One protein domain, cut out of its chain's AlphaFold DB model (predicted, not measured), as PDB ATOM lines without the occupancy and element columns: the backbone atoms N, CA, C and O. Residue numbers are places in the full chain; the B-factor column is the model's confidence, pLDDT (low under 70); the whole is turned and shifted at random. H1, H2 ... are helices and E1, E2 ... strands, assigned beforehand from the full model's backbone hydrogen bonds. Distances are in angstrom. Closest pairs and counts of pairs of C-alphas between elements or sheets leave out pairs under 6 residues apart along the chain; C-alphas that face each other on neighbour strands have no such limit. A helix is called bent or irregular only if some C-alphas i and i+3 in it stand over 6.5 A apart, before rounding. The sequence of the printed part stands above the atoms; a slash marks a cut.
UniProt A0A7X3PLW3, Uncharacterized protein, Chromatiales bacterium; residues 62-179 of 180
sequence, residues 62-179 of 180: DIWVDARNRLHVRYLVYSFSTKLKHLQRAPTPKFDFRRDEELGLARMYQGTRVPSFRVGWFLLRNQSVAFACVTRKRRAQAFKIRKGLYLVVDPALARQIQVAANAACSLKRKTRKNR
ATOM      1  N   ASP A  62     286.682 262.375 178.922       78.38
ATOM      2  CA  ASP A  62     285.848 262.436 180.113       78.38
ATOM      3  C   ASP A  62     284.427 262.018 179.753       78.38
ATOM      4  O   ASP A  62     283.772 262.593 178.877       78.38
ATOM      5  N   ILE A  63     283.959 260.978 180.439       78.44
ATOM      6  CA  ILE A  63     282.613 260.445 180.290       78.44
ATOM      7  C   ILE A  63     281.935 260.529 181.643       78.44
ATOM      8  O   ILE A  63     282.388 259.923 182.612       78.44
ATOM      9  N   TRP A  64     280.820 261.243 181.696       80.50
ATOM     10  CA  TRP A  64     279.999 261.301 182.894       80.50
ATOM     11  C   TRP A  64     278.521 261.253 182.542       80.50
ATOM     12  O   TRP A  64     278.089 261.576 181.429       80.50
ATOM     13  N   VAL A  65     277.737 260.813 183.517       79.62
ATOM     14  CA  VAL A  65     276.282 260.830 183.449       79.62
ATOM     15  C   VAL A  65     275.791 261.905 184.401       79.62
ATOM     16  O   VAL A  65     276.060 261.851 185.595       79.62
ATOM     17  N   ASP A  66     275.075 262.885 183.861       82.75
ATOM     18  CA  ASP A  66     274.451 263.950 184.644       82.75
ATOM     19  C   ASP A  66     273.233 263.419 185.430       82.75
ATOM     20  O   ASP A  66     272.585 262.450 185.016       82.75
ATOM     21  N   ALA A  67     272.850 264.101 186.514       75.75
ATOM     22  CA  ALA A  67     271.667 263.817 187.333       75.75
ATOM     23  C   ALA A  67     270.369 263.786 186.504       75.75
ATOM     24  O   ALA A  67     269.426 263.055 186.808       75.75
ATOM     25  N   ARG A  68     270.336 264.515 185.377       77.69
ATOM     26  CA  ARG A  68     269.242 264.488 184.388       77.69
ATOM     27  C   ARG A  68     269.283 263.274 183.447       77.69
ATOM     28  O   ARG A  68     268.557 263.242 182.447       77.69
ATOM     29  N   ASN A  69     270.109 262.273 183.746       79.69
ATOM     30  CA  ASN A  69     270.288 261.042 182.982       79.69
ATOM     31  C   ASN A  69     270.767 261.303 181.538       79.69
ATOM     32  O   ASN A  69     270.289 260.681 180.577       79.69
ATOM     33  N   ARG A  70     271.674 262.274 181.384       83.88
ATOM     34  CA  ARG A  70     272.332 262.617 180.117       83.88
ATOM     35  C   ARG A  70     273.755 262.085 180.129       83.88
ATOM     36  O   ARG A  70     274.487 262.331 181.075       83.88
ATOM     37  N   LEU A  71     274.121 261.358 179.082       83.81
ATOM     38  CA  LEU A  71     275.492 260.967 178.808       83.81
ATOM     39  C   LEU A  71     276.213 262.166 178.202       83.81
ATOM     40  O   LEU A  71     275.788 262.670 177.158       83.81
ATOM     41  N   HIS A  72     277.290 262.587 178.846       84.31
ATOM     42  CA  HIS A  72     278.223 263.570 178.326       84.31
ATOM     43  C   HIS A  72     279.529 262.863 177.985       84.31
ATOM     44  O   HIS A  72     280.068 262.112 178.797       84.31
ATOM     45  N   VAL A  73     280.010 263.093 176.770       83.56
ATOM     46  CA  VAL A  73     281.330 262.673 176.309       83.56
ATOM     47  C   VAL A  73     282.066 263.946 175.930       83.56
ATOM     48  O   VAL A  73     281.678 264.620 174.972       83.56
ATOM     49  N   ARG A  74     283.090 264.311 176.698       83.56
ATOM     50  CA  ARG A  74     283.957 265.454 176.414       83.56
ATOM     51  C   ARG A  74     285.353 264.961 176.097       83.56
ATOM     52  O   ARG A  74     285.872 264.054 176.741       83.56
ATOM     53  N   TYR A  75     285.949 265.583 175.097       76.94
ATOM     54  CA  TYR A  75     287.312 265.311 174.700       76.94
ATOM     55  C   TYR A  75     287.923 266.581 174.122       76.94
ATOM     56  O   TYR A  75     287.431 267.098 173.115       76.94
ATOM     57  N   LEU A  76     289.003 267.079 174.730       75.88
ATOM     58  CA  LEU A  76     289.574 268.386 174.394       75.88
ATOM     59  C   LEU A  76     288.477 269.480 174.424       75.88
ATOM     60  O   LEU A  76     287.805 269.688 175.438       75.88
ATOM     61  N   VAL A  77     288.274 270.150 173.288       79.12
ATOM     62  CA  VAL A  77     287.255 271.185 173.060       79.12
ATOM     63  C   VAL A  77     285.933 270.631 172.517       79.12
ATOM     64  O   VAL A  77     284.945 271.358 172.442       79.12
ATOM     65  N   TYR A  78     285.880 269.350 172.147       81.38
ATOM     66  CA  TYR A  78     284.688 268.740 171.572       81.38
ATOM     67  C   TYR A  78     283.843 268.095 172.662       81.38
ATOM     68  O   TYR A  78     284.336 267.351 173.510       81.38
ATOM     69  N   SER A  79     282.542 268.365 172.628       85.12
ATOM     70  CA  SER A  79     281.592 267.763 173.550       85.12
ATOM     71  C   SER A  79     280.402 267.187 172.803       85.12
ATOM     72  O   SER A  79     279.942 267.717 171.791       85.12
ATOM     73  N   PHE A  80     279.910 266.076 173.325       86.19
ATOM     74  CA  PHE A  80     278.714 265.410 172.866       86.19
ATOM     75  C   PHE A  80     277.823 265.124 174.073       86.19
ATOM     76  O   PHE A  80     278.284 264.596 175.084       86.19
ATOM     77  N   SER A  81     276.541 265.478 173.977       87.12
ATOM     78  CA  SER A  81     275.558 265.210 175.025       87.12
ATOM     79  C   SER A  81     274.318 264.556 174.435       87.12
ATOM     80  O   SER A  81     273.746 265.040 173.458       87.12
ATOM     81  N   THR A  82     273.871 263.461 175.045       86.44
ATOM     82  CA  THR A  82     272.609 262.812 174.685       86.44
ATOM     83  C   THR A  82     271.910 262.243 175.910       86.44
ATOM     84  O   THR A  82     272.545 261.886 176.896       86.44
ATOM     85  N   LYS A  83     270.578 262.130 175.883       83.62
ATOM     86  CA  LYS A  83     269.861 261.452 176.975       83.62
ATOM     87  C   LYS A  83     270.127 259.949 176.878       83.62
ATOM     88  O   LYS A  83     269.950 259.374 175.808       83.62
ATOM     89  N   LEU A  84     270.426 259.296 178.001       79.00
ATOM     90  CA  LEU A  84     270.673 257.845 178.063       79.00
ATOM     91  C   LEU A  84     269.526 257.011 177.480       79.00
ATOM     92  O   LEU A  84     269.763 255.959 176.905       79.00
ATOM     93  N   LYS A  85     268.282 257.509 177.563       75.44
ATOM     94  CA  LYS A  85     267.102 256.855 176.970       75.44
ATOM     95  C   LYS A  85     267.153 256.726 175.441       75.44
ATOM     96  O   LYS A  85     266.406 255.929 174.891       75.44
ATOM     97  N   HIS A  86     267.963 257.543 174.771       78.25
ATOM     98  CA  HIS A  86     268.148 257.491 173.321       78.25
ATOM     99  C   HIS A  86     269.280 256.543 172.925       78.25
ATOM    100  O   HIS A  86     269.367 256.156 171.770       78.25
ATOM    101  N   LEU A  87     270.137 256.134 173.862       78.75
ATOM    102  CA  LEU A  87     271.174 255.157 173.568       78.75
ATOM    103  C   LEU A  87     270.523 253.776 173.407       78.75
ATOM    104  O   LEU A  87     269.885 253.279 174.340       78.75
ATOM    105  N   GLN A  88     270.679 253.139 172.246       74.25
ATOM    106  CA  GLN A  88     270.318 251.727 172.133       74.25
ATOM    107  C   GLN A  88     271.175 250.896 173.099       74.25
ATOM    108  O   GLN A  88     272.387 251.082 173.199       74.25
ATOM    109  N   ARG A  89     270.520 249.981 173.827       65.44
ATOM    110  CA  ARG A  89     271.151 249.170 174.883       65.44
ATOM    111  C   ARG A  89     272.235 248.227 174.354       65.44
ATOM    112  O   ARG A  89     273.165 247.908 175.091       65.44
ATOM    113  N   ALA A  90     272.122 247.798 173.100       71.88
ATOM    114  CA  ALA A  90     273.108 246.952 172.449       71.88
ATOM    115  C   ALA A  90     274.073 247.824 171.623       71.88
ATOM    116  O   ALA A  90     273.641 248.410 170.627       71.88
ATOM    117  N   PRO A  91     275.359 247.951 172.007       76.38
ATOM    118  CA  PRO A  91     276.364 248.484 171.104       76.38
ATOM    119  C   PRO A  91     276.521 247.542 169.916       76.38
ATOM    120  O   PRO A  91     276.353 246.327 170.032       76.38
ATOM    121  N   THR A  92     276.918 248.110 168.788       82.69
ATOM    122  CA  THR A  92     277.363 247.317 167.641       82.69
ATOM    123  C   THR A  92     278.597 246.471 167.996       82.69
ATOM    124  O   THR A  92     279.360 246.808 168.922       82.69
ATOM    125  N   PRO A  93     278.811 245.349 167.280       83.56
ATOM    126  CA  PRO A  93     280.050 244.591 167.387       83.56
ATOM    127  C   PRO A  93     281.261 245.486 167.101       83.56
ATOM    128  O   PRO A  93     281.159 246.541 166.480       83.56
ATOM    129  N   LYS A  94     282.431 245.083 167.602       89.19
ATOM    130  CA  LYS A  94     283.671 245.834 167.375       89.19
ATOM    131  C   LYS A  94     284.004 245.803 165.885       89.19
ATOM    132  O   LYS A  94     284.170 244.715 165.343       89.19
ATOM    133  N   PHE A  95     284.185 246.966 165.272       88.69
ATOM    134  CA  PHE A  95     284.507 247.086 163.849       88.69
ATOM    135  C   PHE A  95     285.770 247.917 163.614       88.69
ATOM    136  O   PHE A  95     286.212 248.661 164.496       88.69
ATOM    137  N   ASP A  96     286.369 247.777 162.428       88.81
ATOM    138  CA  ASP A  96     287.481 248.632 162.011       88.81
ATOM    139  C   ASP A  96     286.948 249.945 161.436       88.81
ATOM    140  O   ASP A  96     286.423 249.977 160.326       88.81
ATOM    141  N   PHE A  97     287.123 251.054 162.152       84.69
ATOM    142  CA  PHE A  97     286.548 252.345 161.757       84.69
ATOM    143  C   PHE A  97     287.091 252.908 160.431       84.69
ATOM    144  O   PHE A  97     286.578 253.920 159.948       84.69
ATOM    145  N   ARG A  98     288.156 252.329 159.858       83.81
ATOM    146  CA  ARG A  98     288.688 252.720 158.543       83.81
ATOM    147  C   ARG A  98     288.127 251.873 157.406       83.81
ATOM    148  O   ARG A  98     287.983 252.389 156.294       83.81
ATOM    149  N   ARG A  99     287.893 250.587 157.670       86.12
ATOM    150  CA  ARG A  99     287.574 249.575 156.651       86.12
ATOM    151  C   ARG A  99     286.101 249.204 156.609       86.12
ATOM    152  O   ARG A  99     285.658 248.772 155.558       86.12
ATOM    153  N   ASP A 100     285.386 249.381 157.714       90.06
ATOM    154  CA  ASP A 100     283.975 249.035 157.806       90.06
ATOM    155  C   ASP A 100     283.158 249.766 156.733       90.06
ATOM    156  O   ASP A 100     283.321 250.976 156.538       90.06
ATOM    157  N   GLU A 101     282.334 249.008 156.011       86.25
ATOM    158  CA  GLU A 101     281.610 249.476 154.827       86.25
ATOM    159  C   GLU A 101     280.443 250.399 155.173       86.25
ATOM    160  O   GLU A 101     280.114 251.270 154.372       86.25
ATOM    161  N   GLU A 102     279.877 250.290 156.377       89.06
ATOM    162  CA  GLU A 102     278.702 251.065 156.782       89.06
ATOM    163  C   GLU A 102     279.037 252.123 157.839       89.06
ATOM    164  O   GLU A 102     278.749 253.312 157.672       89.06
ATOM    165  N   LEU A 103     279.660 251.693 158.935       89.06
ATOM    166  CA  LEU A 103     279.964 252.475 160.133       89.06
ATOM    167  C   LEU A 103     281.393 253.031 160.129       89.06
ATOM    168  O   LEU A 103     281.825 253.666 161.097       89.06
ATOM    169  N   GLY A 104     282.136 252.819 159.042       89.56
ATOM    170  CA  GLY A 104     283.442 253.427 158.829       89.56
ATOM    171  C   GLY A 104     283.362 254.955 158.762       89.56
ATOM    172  O   GLY A 104     282.438 255.529 158.187       89.56
ATOM    173  N   LEU A 105     284.365 255.632 159.326       90.50
ATOM    174  CA  LEU A 105     284.473 257.093 159.308       90.50
ATOM    175  C   LEU A 105     284.921 257.564 157.913       90.50
ATOM    176  O   LEU A 105     286.112 257.473 157.588       90.50
ATOM    177  N   ALA A 106     283.984 258.084 157.116       91.00
ATOM    178  CA  ALA A 106     284.199 258.493 155.728       91.00
ATOM    179  C   ALA A 106     284.760 259.921 155.615       91.00
ATOM    180  O   ALA A 106     285.902 260.110 155.193       91.00
ATOM    181  N   ARG A 107     283.990 260.931 156.044       91.69
ATOM    182  CA  ARG A 107     284.354 262.358 155.943       91.69
ATOM    183  C   ARG A 107     284.310 263.028 157.311       91.69
ATOM    184  O   ARG A 107     283.459 262.706 158.126       91.69
ATOM    185  N   MET A 108     285.227 263.952 157.579       93.50
ATOM    186  CA  MET A 108     285.209 264.763 158.801       93.50
ATOM    187  C   MET A 108     284.438 266.059 158.540       93.50
ATOM    188  O   MET A 108     284.731 266.736 157.557       93.50
ATOM    189  N   TYR A 109     283.476 266.390 159.403       90.69
ATOM    190  CA  TYR A 109     282.783 267.681 159.384       90.69
ATOM    191  C   TYR A 109     283.489 268.694 160.275       90.69
ATOM    192  O   TYR A 109     283.823 269.788 159.837       90.69
ATOM    193  N   GLN A 110     283.731 268.310 161.525       88.75
ATOM    194  CA  GLN A 110     284.338 269.170 162.529       88.75
ATOM    195  C   GLN A 110     285.068 268.289 163.529       88.75
ATOM    196  O   GLN A 110     284.445 267.432 164.145       88.75
ATOM    197  N   GLY A 111     286.370 268.463 163.699       87.69
ATOM    198  CA  GLY A 111     287.121 267.566 164.561       87.69
ATOM    199  C   GLY A 111     288.616 267.608 164.327       87.69
ATOM    200  O   GLY A 111     289.125 268.385 163.521       87.69
ATOM    201  N   THR A 112     289.307 266.706 165.013       84.69
ATOM    202  CA  THR A 112     290.747 266.514 164.884       84.69
ATOM    203  C   THR A 112     291.027 265.100 164.382       84.69
ATOM    204  O   THR A 112     290.485 264.119 164.904       84.69
ATOM    205  N   ARG A 113     291.892 264.985 163.366       84.56
ATOM    206  CA  ARG A 113     292.326 263.711 162.774       84.56
ATOM    207  C   ARG A 113     293.850 263.610 162.788       84.56
ATOM    208  O   ARG A 113     294.532 264.320 162.065       84.56
ATOM    209  N   VAL A 114     294.358 262.657 163.557       81.19
ATOM    210  CA  VAL A 114     295.776 262.291 163.696       81.19
ATOM    211  C   VAL A 114     295.888 260.769 163.456       81.19
ATOM    212  O   VAL A 114     294.883 260.061 163.593       81.19
ATOM    213  N   PRO A 115     297.041 260.192 163.051       72.94
ATOM    214  CA  PRO A 115     297.117 258.799 162.589       72.94
ATOM    215  C   PRO A 115     296.498 257.727 163.501       72.94
ATOM    216  O   PRO A 115     295.992 256.727 162.992       72.94
ATOM    217  N   SER A 116     296.459 257.929 164.817       74.12
ATOM    218  CA  SER A 116     295.821 256.988 165.759       74.12
ATOM    219  C   SER A 116     294.615 257.571 166.488       74.12
ATOM    220  O   SER A 116     294.055 256.907 167.348       74.12
ATOM    221  N   PHE A 117     294.225 258.796 166.151       79.50
ATOM    222  CA  PHE A 117     293.334 259.590 166.971       79.50
ATOM    223  C   PHE A 117     292.337 260.352 166.098       79.50
ATOM    224  O   PHE A 117     292.714 261.108 165.202       79.50
ATOM    225  N   ARG A 118     291.048 260.113 166.322       87.12
ATOM    226  CA  ARG A 118     289.955 260.792 165.627       87.12
ATOM    227  C   ARG A 118     288.906 261.213 166.635       87.12
ATOM    228  O   ARG A 118     288.313 260.359 167.294       87.12
ATOM    229  N   VAL A 119     288.663 262.515 166.712       89.12
ATOM    230  CA  VAL A 119     287.631 263.073 167.579       89.12
ATOM    231  C   VAL A 119     286.806 264.119 166.849       89.12
ATOM    232  O   VAL A 119     287.356 264.874 166.050       89.12
ATOM    233  N   GLY A 120     285.504 264.165 167.116       90.75
ATOM    234  CA  GLY A 120     284.586 265.161 166.569       90.75
ATOM    235  C   GLY A 120     283.464 264.550 165.735       90.75
ATOM    236  O   GLY A 120     283.118 263.382 165.881       90.75
ATOM    237  N   TRP A 121     282.874 265.353 164.862       93.19
ATOM    238  CA  TRP A 121     281.767 265.003 163.987       93.19
ATOM    239  C   TRP A 121     282.256 264.480 162.638       93.19
ATOM    240  O   TRP A 121     283.019 265.140 161.926       93.19
ATOM    241  N   PHE A 122     281.771 263.300 162.269       94.31
ATOM    242  CA  PHE A 122     282.103 262.600 161.036       94.31
ATOM    243  C   PHE A 122     280.835 262.144 160.314       94.31
ATOM    244  O   PHE A 122     279.830 261.810 160.935       94.31
ATOM    245  N   LEU A 123     280.915 262.092 158.992       94.62
ATOM    246  CA  LEU A 123     280.009 261.342 158.140       94.62
ATOM    247  C   LEU A 123     280.486 259.888 158.082       94.62
ATOM    248  O   LEU A 123     281.666 259.623 157.824       94.62
ATOM    249  N   LEU A 124     279.571 258.961 158.329       93.56
ATOM    250  CA  LEU A 124     279.759 257.529 158.138       93.56
ATOM    251  C   LEU A 124     279.561 257.153 156.666       93.56
ATOM    252  O   LEU A 124     278.952 257.902 155.902       93.56
ATOM    253  N   ARG A 125     280.054 255.983 156.255       92.69
ATOM    254  CA  ARG A 125     279.897 255.505 154.870       92.69
ATOM    255  C   ARG A 125     278.438 255.269 154.477       92.69
ATOM    256  O   ARG A 125     278.065 255.560 153.347       92.69
ATOM    257  N   ASN A 126     277.593 254.868 155.424       92.88
ATOM    258  CA  ASN A 126     276.142 254.766 155.242       92.88
ATOM    259  C   ASN A 126     275.400 256.126 155.246       92.88
ATOM    260  O   ASN A 126     274.198 256.166 155.511       92.88
ATOM    261  N   GLN A 127     276.106 257.243 155.032       93.00
ATOM    262  CA  GLN A 127     275.576 258.617 155.028       93.00
ATOM    263  C   GLN A 127     274.983 259.100 156.365       93.00
ATOM    264  O   GLN A 127     274.375 260.167 156.435       93.00
ATOM    265  N   SER A 128     275.168 258.353 157.455       94.06
ATOM    266  CA  SER A 128     274.749 258.794 158.788       94.06
ATOM    267  C   SER A 128     275.803 259.682 159.444       94.06
ATOM    268  O   SER A 128     276.994 259.576 159.170       94.06
ATOM    269  N   VAL A 129     275.384 260.532 160.376       94.25
ATOM    270  CA  VAL A 129     276.296 261.381 161.147       94.25
ATOM    271  C   VAL A 129     276.737 260.645 162.408       94.25
ATOM    272  O   VAL A 129     275.933 260.007 163.088       94.25
ATOM    273  N   ALA A 130     278.012 260.753 162.756       93.81
ATOM    274  CA  ALA A 130     278.559 260.208 163.982       93.81
ATOM    275  C   ALA A 130     279.381 261.237 164.747       93.81
ATOM    276  O   ALA A 130     280.215 261.931 164.170       93.81
ATOM    277  N   PHE A 131     279.209 261.269 166.065       92.75
ATOM    278  CA  PHE A 131     280.258 261.784 166.933       92.75
ATOM    279  C   PHE A 131     281.260 260.654 167.176       92.75
ATOM    280  O   PHE A 131     280.902 259.625 167.750       92.75
ATOM    281  N   ALA A 132     282.490 260.818 166.701       91.12
ATOM    282  CA  ALA A 132     283.568 259.867 166.892       91.12
ATOM    283  C   ALA A 132     284.500 260.334 168.014       91.12
ATOM    284  O   ALA A 132     284.874 261.501 168.072       91.12
ATOM    285  N   CYS A 133     284.904 259.414 168.881       89.75
ATOM    286  CA  CYS A 133     285.969 259.580 169.862       89.75
ATOM    287  C   CYS A 133     286.765 258.272 169.911       89.75
ATOM    288  O   CYS A 133     286.506 257.386 170.729       89.75
ATOM    289  N   VAL A 134     287.694 258.135 168.969       88.12
ATOM    290  CA  VAL A 134     288.491 256.927 168.757       88.12
ATOM    291  C   VAL A 134     289.963 257.279 168.943       88.12
ATOM    292  O   VAL A 134     290.563 257.954 168.106       88.12
ATOM    293  N   THR A 135     290.531 256.847 170.064       78.25
ATOM    294  CA  THR A 135     291.915 257.118 170.485       78.25
ATOM    295  C   THR A 135     292.850 255.938 170.241       78.25
ATOM    296  O   THR A 135     294.071 256.103 170.253       78.25
ATOM    297  N   ARG A 136     292.307 254.732 170.012       71.38
ATOM    298  CA  ARG A 136     293.107 253.520 169.810       71.38
ATOM    299  C   ARG A 136     293.191 253.103 168.347       71.38
ATOM    300  O   ARG A 136     292.306 253.332 167.522       71.38
ATOM    301  N   LYS A 137     294.294 252.421 168.022       68.12
ATOM    302  CA  LYS A 137     294.583 251.937 166.672       68.12
ATOM    303  C   LYS A 137     293.554 250.869 166.268       68.12
ATOM    304  O   LYS A 137     293.644 249.711 166.661       68.12
ATOM    305  N   ARG A 138     292.633 251.290 165.397       73.88
ATOM    306  CA  ARG A 138     291.815 250.510 164.445       73.88
ATOM    307  C   ARG A 138     290.426 250.052 164.873       73.88
ATOM    308  O   ARG A 138     289.573 250.032 164.005       73.88
ATOM    309  N   ARG A 139     290.145 249.719 166.135       84.56
ATOM    310  CA  ARG A 139     288.819 249.174 166.507       84.56
ATOM    311  C   ARG A 139     287.940 250.198 167.216       84.56
ATOM    312  O   ARG A 139     288.405 250.837 168.152       84.56
ATOM    313  N   ALA A 140     286.676 250.276 166.822       90.00
ATOM    314  CA  ALA A 140     285.656 251.110 167.446       90.00
ATOM    315  C   ALA A 140     284.376 250.305 167.722       90.00
ATOM    316  O   ALA A 140     284.206 249.186 167.236       90.00
ATOM    317  N   GLN A 141     283.493 250.870 168.537       91.25
ATOM    318  CA  GLN A 141     282.114 250.424 168.710       91.25
ATOM    319  C   GLN A 141     281.186 251.620 168.533       91.25
ATOM    320  O   GLN A 141     281.476 252.711 169.024       91.25
ATOM    321  N   ALA A 142     280.067 251.411 167.848       90.38
ATOM    322  CA  ALA A 142     279.061 252.436 167.625       90.38
ATOM    323  C   ALA A 142     277.817 252.179 168.479       90.38
ATOM    324  O   ALA A 142     277.294 251.062 168.538       90.38
ATOM    325  N   PHE A 143     277.302 253.244 169.076       90.19
ATOM    326  CA  PHE A 143     275.988 253.290 169.693       90.19
ATOM    327  C   PHE A 143     275.050 254.076 168.793       90.19
ATOM    328  O   PHE A 143     275.311 255.235 168.465       90.19
ATOM    329  N   LYS A 144     273.932 253.463 168.414       89.69
ATOM    330  CA  LYS A 144     272.862 254.174 167.719       89.69
ATOM    331  C   LYS A 144     272.093 255.023 168.730       89.69
ATOM    332  O   LYS A 144     271.655 254.512 169.761       89.69
ATOM    333  N   ILE A 145     271.940 256.311 168.428       88.19
ATOM    334  CA  ILE A 145     271.248 257.273 169.301       88.19
ATOM    335  C   ILE A 145     269.856 257.594 168.749       88.19
ATOM    336  O   ILE A 145     268.854 257.597 169.456       88.19
ATOM    337  N   ARG A 146     269.781 257.903 167.456       85.81
ATOM    338  CA  ARG A 146     268.527 258.141 166.728       85.81
ATOM    339  C   ARG A 146     268.741 257.816 165.253       85.81
ATOM    340  O   ARG A 146     269.846 257.450 164.855       85.81
ATOM    341  N   LYS A 147     267.689 257.924 164.439       86.44
ATOM    342  CA  LYS A 147     267.794 257.726 162.986       86.44
ATOM    343  C   LYS A 147     268.876 258.663 162.423       86.44
ATOM    344  O   LYS A 147     268.811 259.866 162.659       86.44
ATOM    345  N   GLY A 148     269.887 258.089 161.770       87.25
ATOM    346  CA  GLY A 148     271.000 258.828 161.166       87.25
ATOM    347  C   GLY A 148     272.031 259.423 162.134       87.25
ATOM    348  O   GLY A 148     272.864 260.200 161.680       87.25
ATOM    349  N   LEU A 149     272.001 259.097 163.437       91.44
ATOM    350  CA  LEU A 149     272.972 259.604 164.418       91.44
ATOM    351  C   LEU A 149     273.587 258.489 165.272       91.44
ATOM    352  O   LEU A 149     272.877 257.768 165.986       91.44
ATOM    353  N   TYR A 150     274.916 258.442 165.268       92.38
ATOM    354  CA  TYR A 150     275.725 257.446 165.961       92.38
ATOM    355  C   TYR A 150     276.753 258.087 166.902       92.38
ATOM    356  O   TYR A 150     277.190 259.221 166.717       92.38
ATOM    357  N   LEU A 151     277.146 257.338 167.926       91.75
ATOM    358  CA  LEU A 151     278.281 257.637 168.793       91.75
ATOM    359  C   LEU A 151     279.312 256.530 168.603       91.75
ATOM    360  O   LEU A 151     279.073 255.401 169.021       91.75
ATOM    361  N   VAL A 152     280.429 256.842 167.953       91.81
ATOM    362  CA  VAL A 152     281.510 255.897 167.651       91.81
ATOM    363  C   VAL A 152     282.635 256.126 168.649       91.81
ATOM    364  O   VAL A 152     283.240 257.191 168.675       91.81
ATOM    365  N   VAL A 153     282.926 255.144 169.489       90.75
ATOM    366  CA  VAL A 153     283.907 255.276 170.574       90.75
ATOM    367  C   VAL A 153     284.856 254.088 170.614       90.75
ATOM    368  O   VAL A 153     284.578 253.027 170.048       90.75
ATOM    369  N   ASP A 154     285.974 254.237 171.319       89.00
ATOM    370  CA  ASP A 154     286.834 253.096 171.622       89.00
ATOM    371  C   ASP A 154     286.077 252.011 172.412       89.00
ATOM    372  O   ASP A 154     285.273 252.333 173.291       89.00
ATOM    373  N   PRO A 155     286.392 250.717 172.218       86.56
ATOM    374  CA  PRO A 155     285.739 249.629 172.949       86.56
ATOM    375  C   PRO A 155     285.884 249.716 174.476       86.56
ATOM    376  O   PRO A 155     285.040 249.218 175.216       86.56
ATOM    377  N   ALA A 156     286.963 250.333 174.970       83.44
ATOM    378  CA  ALA A 156     287.155 250.563 176.401       83.44
ATOM    379  C   ALA A 156     286.157 251.599 176.945       83.44
ATOM    380  O   ALA A 156     285.535 251.370 177.981       83.44
ATOM    381  N   LEU A 157     285.951 252.693 176.206       81.62
ATOM    382  CA  LEU A 157     284.980 253.738 176.538       81.62
ATOM    383  C   LEU A 157     283.543 253.227 176.377       81.62
ATOM    384  O   LEU A 157     282.690 253.500 177.216       81.62
ATOM    385  N   ALA A 158     283.284 252.405 175.357       84.94
ATOM    386  CA  ALA A 158     281.993 251.754 175.157       84.94
ATOM    387  C   ALA A 158     281.559 250.929 176.378       84.94
ATOM    388  O   ALA A 158     280.416 251.035 176.820       84.94
ATOM    389  N   ARG A 159     282.482 250.159 176.973       84.62
ATOM    390  CA  ARG A 159     282.215 249.400 178.207       84.62
ATOM    391  C   ARG A 159     281.846 250.315 179.372       84.62
ATOM    392  O   ARG A 159     280.882 250.029 180.072       84.62
ATOM    393  N   GLN A 160     282.566 251.421 179.558       82.19
ATOM    394  CA  GLN A 160     282.260 252.390 180.618       82.19
ATOM    395  C   GLN A 160     280.870 253.010 180.433       82.19
ATOM    396  O   GLN A 160     280.103 253.090 181.389       82.19
ATOM    397  N   ILE A 161     280.508 253.361 179.195       82.69
ATOM    398  CA  ILE A 161     279.175 253.879 178.857       82.69
ATOM    399  C   ILE A 161     278.092 252.845 179.174       82.69
ATOM    400  O   ILE A 161     277.079 253.194 179.777       82.69
ATOM    401  N   GLN A 162     278.295 251.575 178.814       82.50
ATOM    402  CA  GLN A 162     277.341 250.507 179.129       82.50
ATOM    403  C   GLN A 162     277.183 250.292 180.637       82.50
ATOM    404  O   GLN A 162     276.059 250.165 181.118       82.50
ATOM    405  N   VAL A 163     278.286 250.277 181.390       81.94
ATOM    406  CA  VAL A 163     278.257 250.144 182.855       81.94
ATOM    407  C   VAL A 163     277.501 251.318 183.479       81.94
ATOM    408  O   VAL A 163     276.586 251.099 184.274       81.94
ATOM    409  N   ALA A 164     277.803 252.551 183.062       76.38
ATOM    410  CA  ALA A 164     277.120 253.749 183.542       76.38
ATOM    411  C   ALA A 164     275.620 253.746 183.183       76.38
ATOM    412  O   ALA A 164     274.773 254.080 184.014       76.38
ATOM    413  N   ALA A 165     275.269 253.301 181.971       76.06
ATOM    414  CA  ALA A 165     273.883 253.171 181.532       76.06
ATOM    415  C   ALA A 165     273.108 252.123 182.351       76.06
ATOM    416  O   ALA A 165     271.967 252.367 182.755       76.06
ATOM    417  N   ASN A 166     273.731 250.978 182.640       79.38
ATOM    418  CA  ASN A 166     273.133 249.914 183.446       79.38
ATOM    419  C   ASN A 166     272.938 250.348 184.908       79.38
ATOM    420  O   ASN A 166     271.865 250.118 185.474       79.38
ATOM    421  N   ALA A 167     273.927 251.031 185.495       75.31
ATOM    422  CA  ALA A 167     273.837 251.580 186.848       75.31
ATOM    423  C   ALA A 167     272.672 252.579 186.976       75.31
ATOM    424  O   ALA A 167     271.845 252.468 187.886       75.31
ATOM    425  N   ALA A 168     272.530 253.487 186.006       69.19
ATOM    426  CA  ALA A 168     271.433 254.451 185.966       69.19
ATOM    427  C   ALA A 168     270.047 253.788 185.804       69.19
ATOM    428  O   ALA A 168     269.057 254.233 186.394       69.19
ATOM    429  N   CYS A 169     269.955 252.697 185.035       67.44
ATOM    430  CA  CYS A 169     268.723 251.912 184.916       67.44
ATOM    431  C   CYS A 169     268.358 251.171 186.215       67.44
ATOM    432  O   CYS A 169     267.174 251.109 186.559       67.44
ATOM    433  N   SER A 170     269.344 250.639 186.944       66.38
ATOM    434  CA  SER A 170     269.137 249.936 188.219       66.38
ATOM    435  C   SER A 170     268.599 250.866 189.312       66.38
ATOM    436  O   SER A 170     267.615 250.537 189.983       66.38
ATOM    437  N   LEU A 171     269.159 252.076 189.422       61.16
ATOM    438  CA  LEU A 171     268.713 253.094 190.381       61.16
ATOM    439  C   LEU A 171     267.236 253.463 190.184       61.16
ATOM    440  O   LEU A 171     266.473 253.455 191.149       61.16
ATOM    441  N   LYS A 172     266.796 253.660 188.931       58.53
ATOM    442  CA  LYS A 172     265.377 253.918 188.622       58.53
ATOM    443  C   LYS A 172     264.447 252.795 189.074       58.53
ATOM    444  O   LYS A 172     263.322 253.074 189.498       58.53
ATOM    445  N   ARG A 173     264.894 251.536 188.981       58.91
ATOM    446  CA  ARG A 173     264.100 250.360 189.365       58.91
ATOM    447  C   ARG A 173     263.913 250.283 190.884       58.91
ATOM    448  O   ARG A 173     262.804 250.003 191.323       58.91
ATOM    449  N   LYS A 174     264.945 250.616 191.671       59.22
ATOM    450  CA  LYS A 174     264.849 250.695 193.142       59.22
ATOM    451  C   LYS A 174     263.935 251.833 193.607       59.22
ATOM    452  O   LYS A 174     263.047 251.596 194.415       59.22
ATOM    453  N   THR A 175     264.057 253.034 193.037       57.78
ATOM    454  CA  THR A 175     263.178 254.164 193.406       57.78
ATOM    455  C   THR A 175     261.710 253.953 193.040       57.78
ATOM    456  O   THR A 175     260.843 254.502 193.708       57.78
ATOM    457  N   ARG A 176     261.408 253.170 191.994       55.06
ATOM    458  CA  ARG A 176     260.021 252.794 191.670       55.06
ATOM    459  C   ARG A 176     259.462 251.747 192.629       55.06
ATOM    460  O   ARG A 176     258.280 251.806 192.923       55.06
ATOM    461  N   LYS A 177     260.298 250.823 193.108       56.06
ATOM    462  CA  LYS A 177     259.882 249.766 194.038       56.06
ATOM    463  C   LYS A 177     259.635 250.279 195.464       56.06
ATOM    464  O   LYS A 177     258.851 249.677 196.165       56.06
ATOM    465  N   ASN A 178     260.254 251.394 195.855       53.50
ATOM    466  CA  ASN A 178     260.018 252.039 197.158       53.50
ATOM    467  C   ASN A 178     258.887 253.088 197.138       53.50
ATOM    468  O   ASN A 178     258.665 253.761 198.137       53.50
ATOM    469  N   ARG A 179     258.239 253.304 195.986       51.31
ATOM    470  CA  ARG A 179     257.106 254.238 195.827       51.31
ATOM    471  C   ARG A 179     255.787 253.531 195.495       51.31
ATOM    472  O   ARG A 179     254.789 254.217 195.309       51.31
TER     473      ARG A 179
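This is residues 62 to 179 of the 180 residues of an uncharacterized protein of Chromatiales bacterium (UniProt A0A7X3PLW3). A twisted sheet of five strands, with E4 and E5 sharply bent, has a small three-stranded sheet over part of one face, the strands of the two crossed in a sandwich. The long last helix, H1, packs with residues 155 to 168 along E7 of the large sheet and E1 of the small one, and residues 170 to 179 stick out as a free arm. The printed part has 118 residues, with eight named strands and then one named helix, in the order E1 to E8, H1; the class is mixed, helices and strands. The large sheet, order E4, E5, E6, E8, E7, is mixed; the small one, E1, E2, E3, is antiparallel. The whole is compact, with a radius of gyration of the C-alphas of 14.7 A, but elongated in outline, spanning 51 by 27 by 23 A.

In the large sheet, E4 is residues 105 to 114, beginning at C-alpha 105 (284.473, 257.093, 159.308), and E5 is 117 to 124, 16.3 A long. E4 bends by 121 degrees at residue 110, and E5 by 92 degrees at residue 120. E6 is residues 129 to 134, E7 is 139 to 146, 22.2 A long, and E8 is 149 to 153. In the small sheet, E1 is residues 62 to 65, from C-alpha 62 at (285.848, 262.436, 180.113), E2 is 70 to 75, and E3 is 78 to 83, 17.4 A long. H1, residues 155 to 177, is 33.4 A long and ends at C-alpha 177 (259.882, 249.766, 194.038).

E4, E5 and E6 form a meander, each strand the antiparallel neighbour of the one before, with N 112 and O 119 at 2.9 A and N 120 and O 132 at 2.9 A. E6 and E8 are parallel, N 133 and O 152 being 2.8 A apart. E7 and E8 form a hairpin, with N 143 and O 151 at 2.8 A. E1, E2 and E3 form a second meander, with N 64 and O 72 at 3.1 A and N 73 and O 80 at 2.8 A. The two sheets make a sandwich, face to face, their strands at 51 degrees; the closest C-alphas of E3 and E5 are those of Tyr 78 and Gly 120, 6.2 A apart. H1 is on both sheets, at a height of 15.1 A over the large sheet and 8.4 A over the small one. It runs along the strands, at 13 degrees to E7 and 12 degrees to E1 on the local plane; its closest C-alphas are Pro 155 to Gln 141 of E7, 5.6 A, and Ala 164 to Val 65 of E1, 7.1 A. In H1 every O i to N i+4 pair is within hydrogen-bond range.

The two C-alphas farthest apart, those of Pro 115 and Arg 179, are 52.2 A apart. Without the free residues 170 to 179 the body spans 35 by 26 by 22 A. The printed part has no cut. The link E3 to E4, 21 residues, is long, and its residues 95 to 96 pair antiparallel with residues 139 to 140 of E7; the other links are tight. Mean pLDDT of the printed part is 82.2, with residues 89, 137 and 168 to 179 under 70.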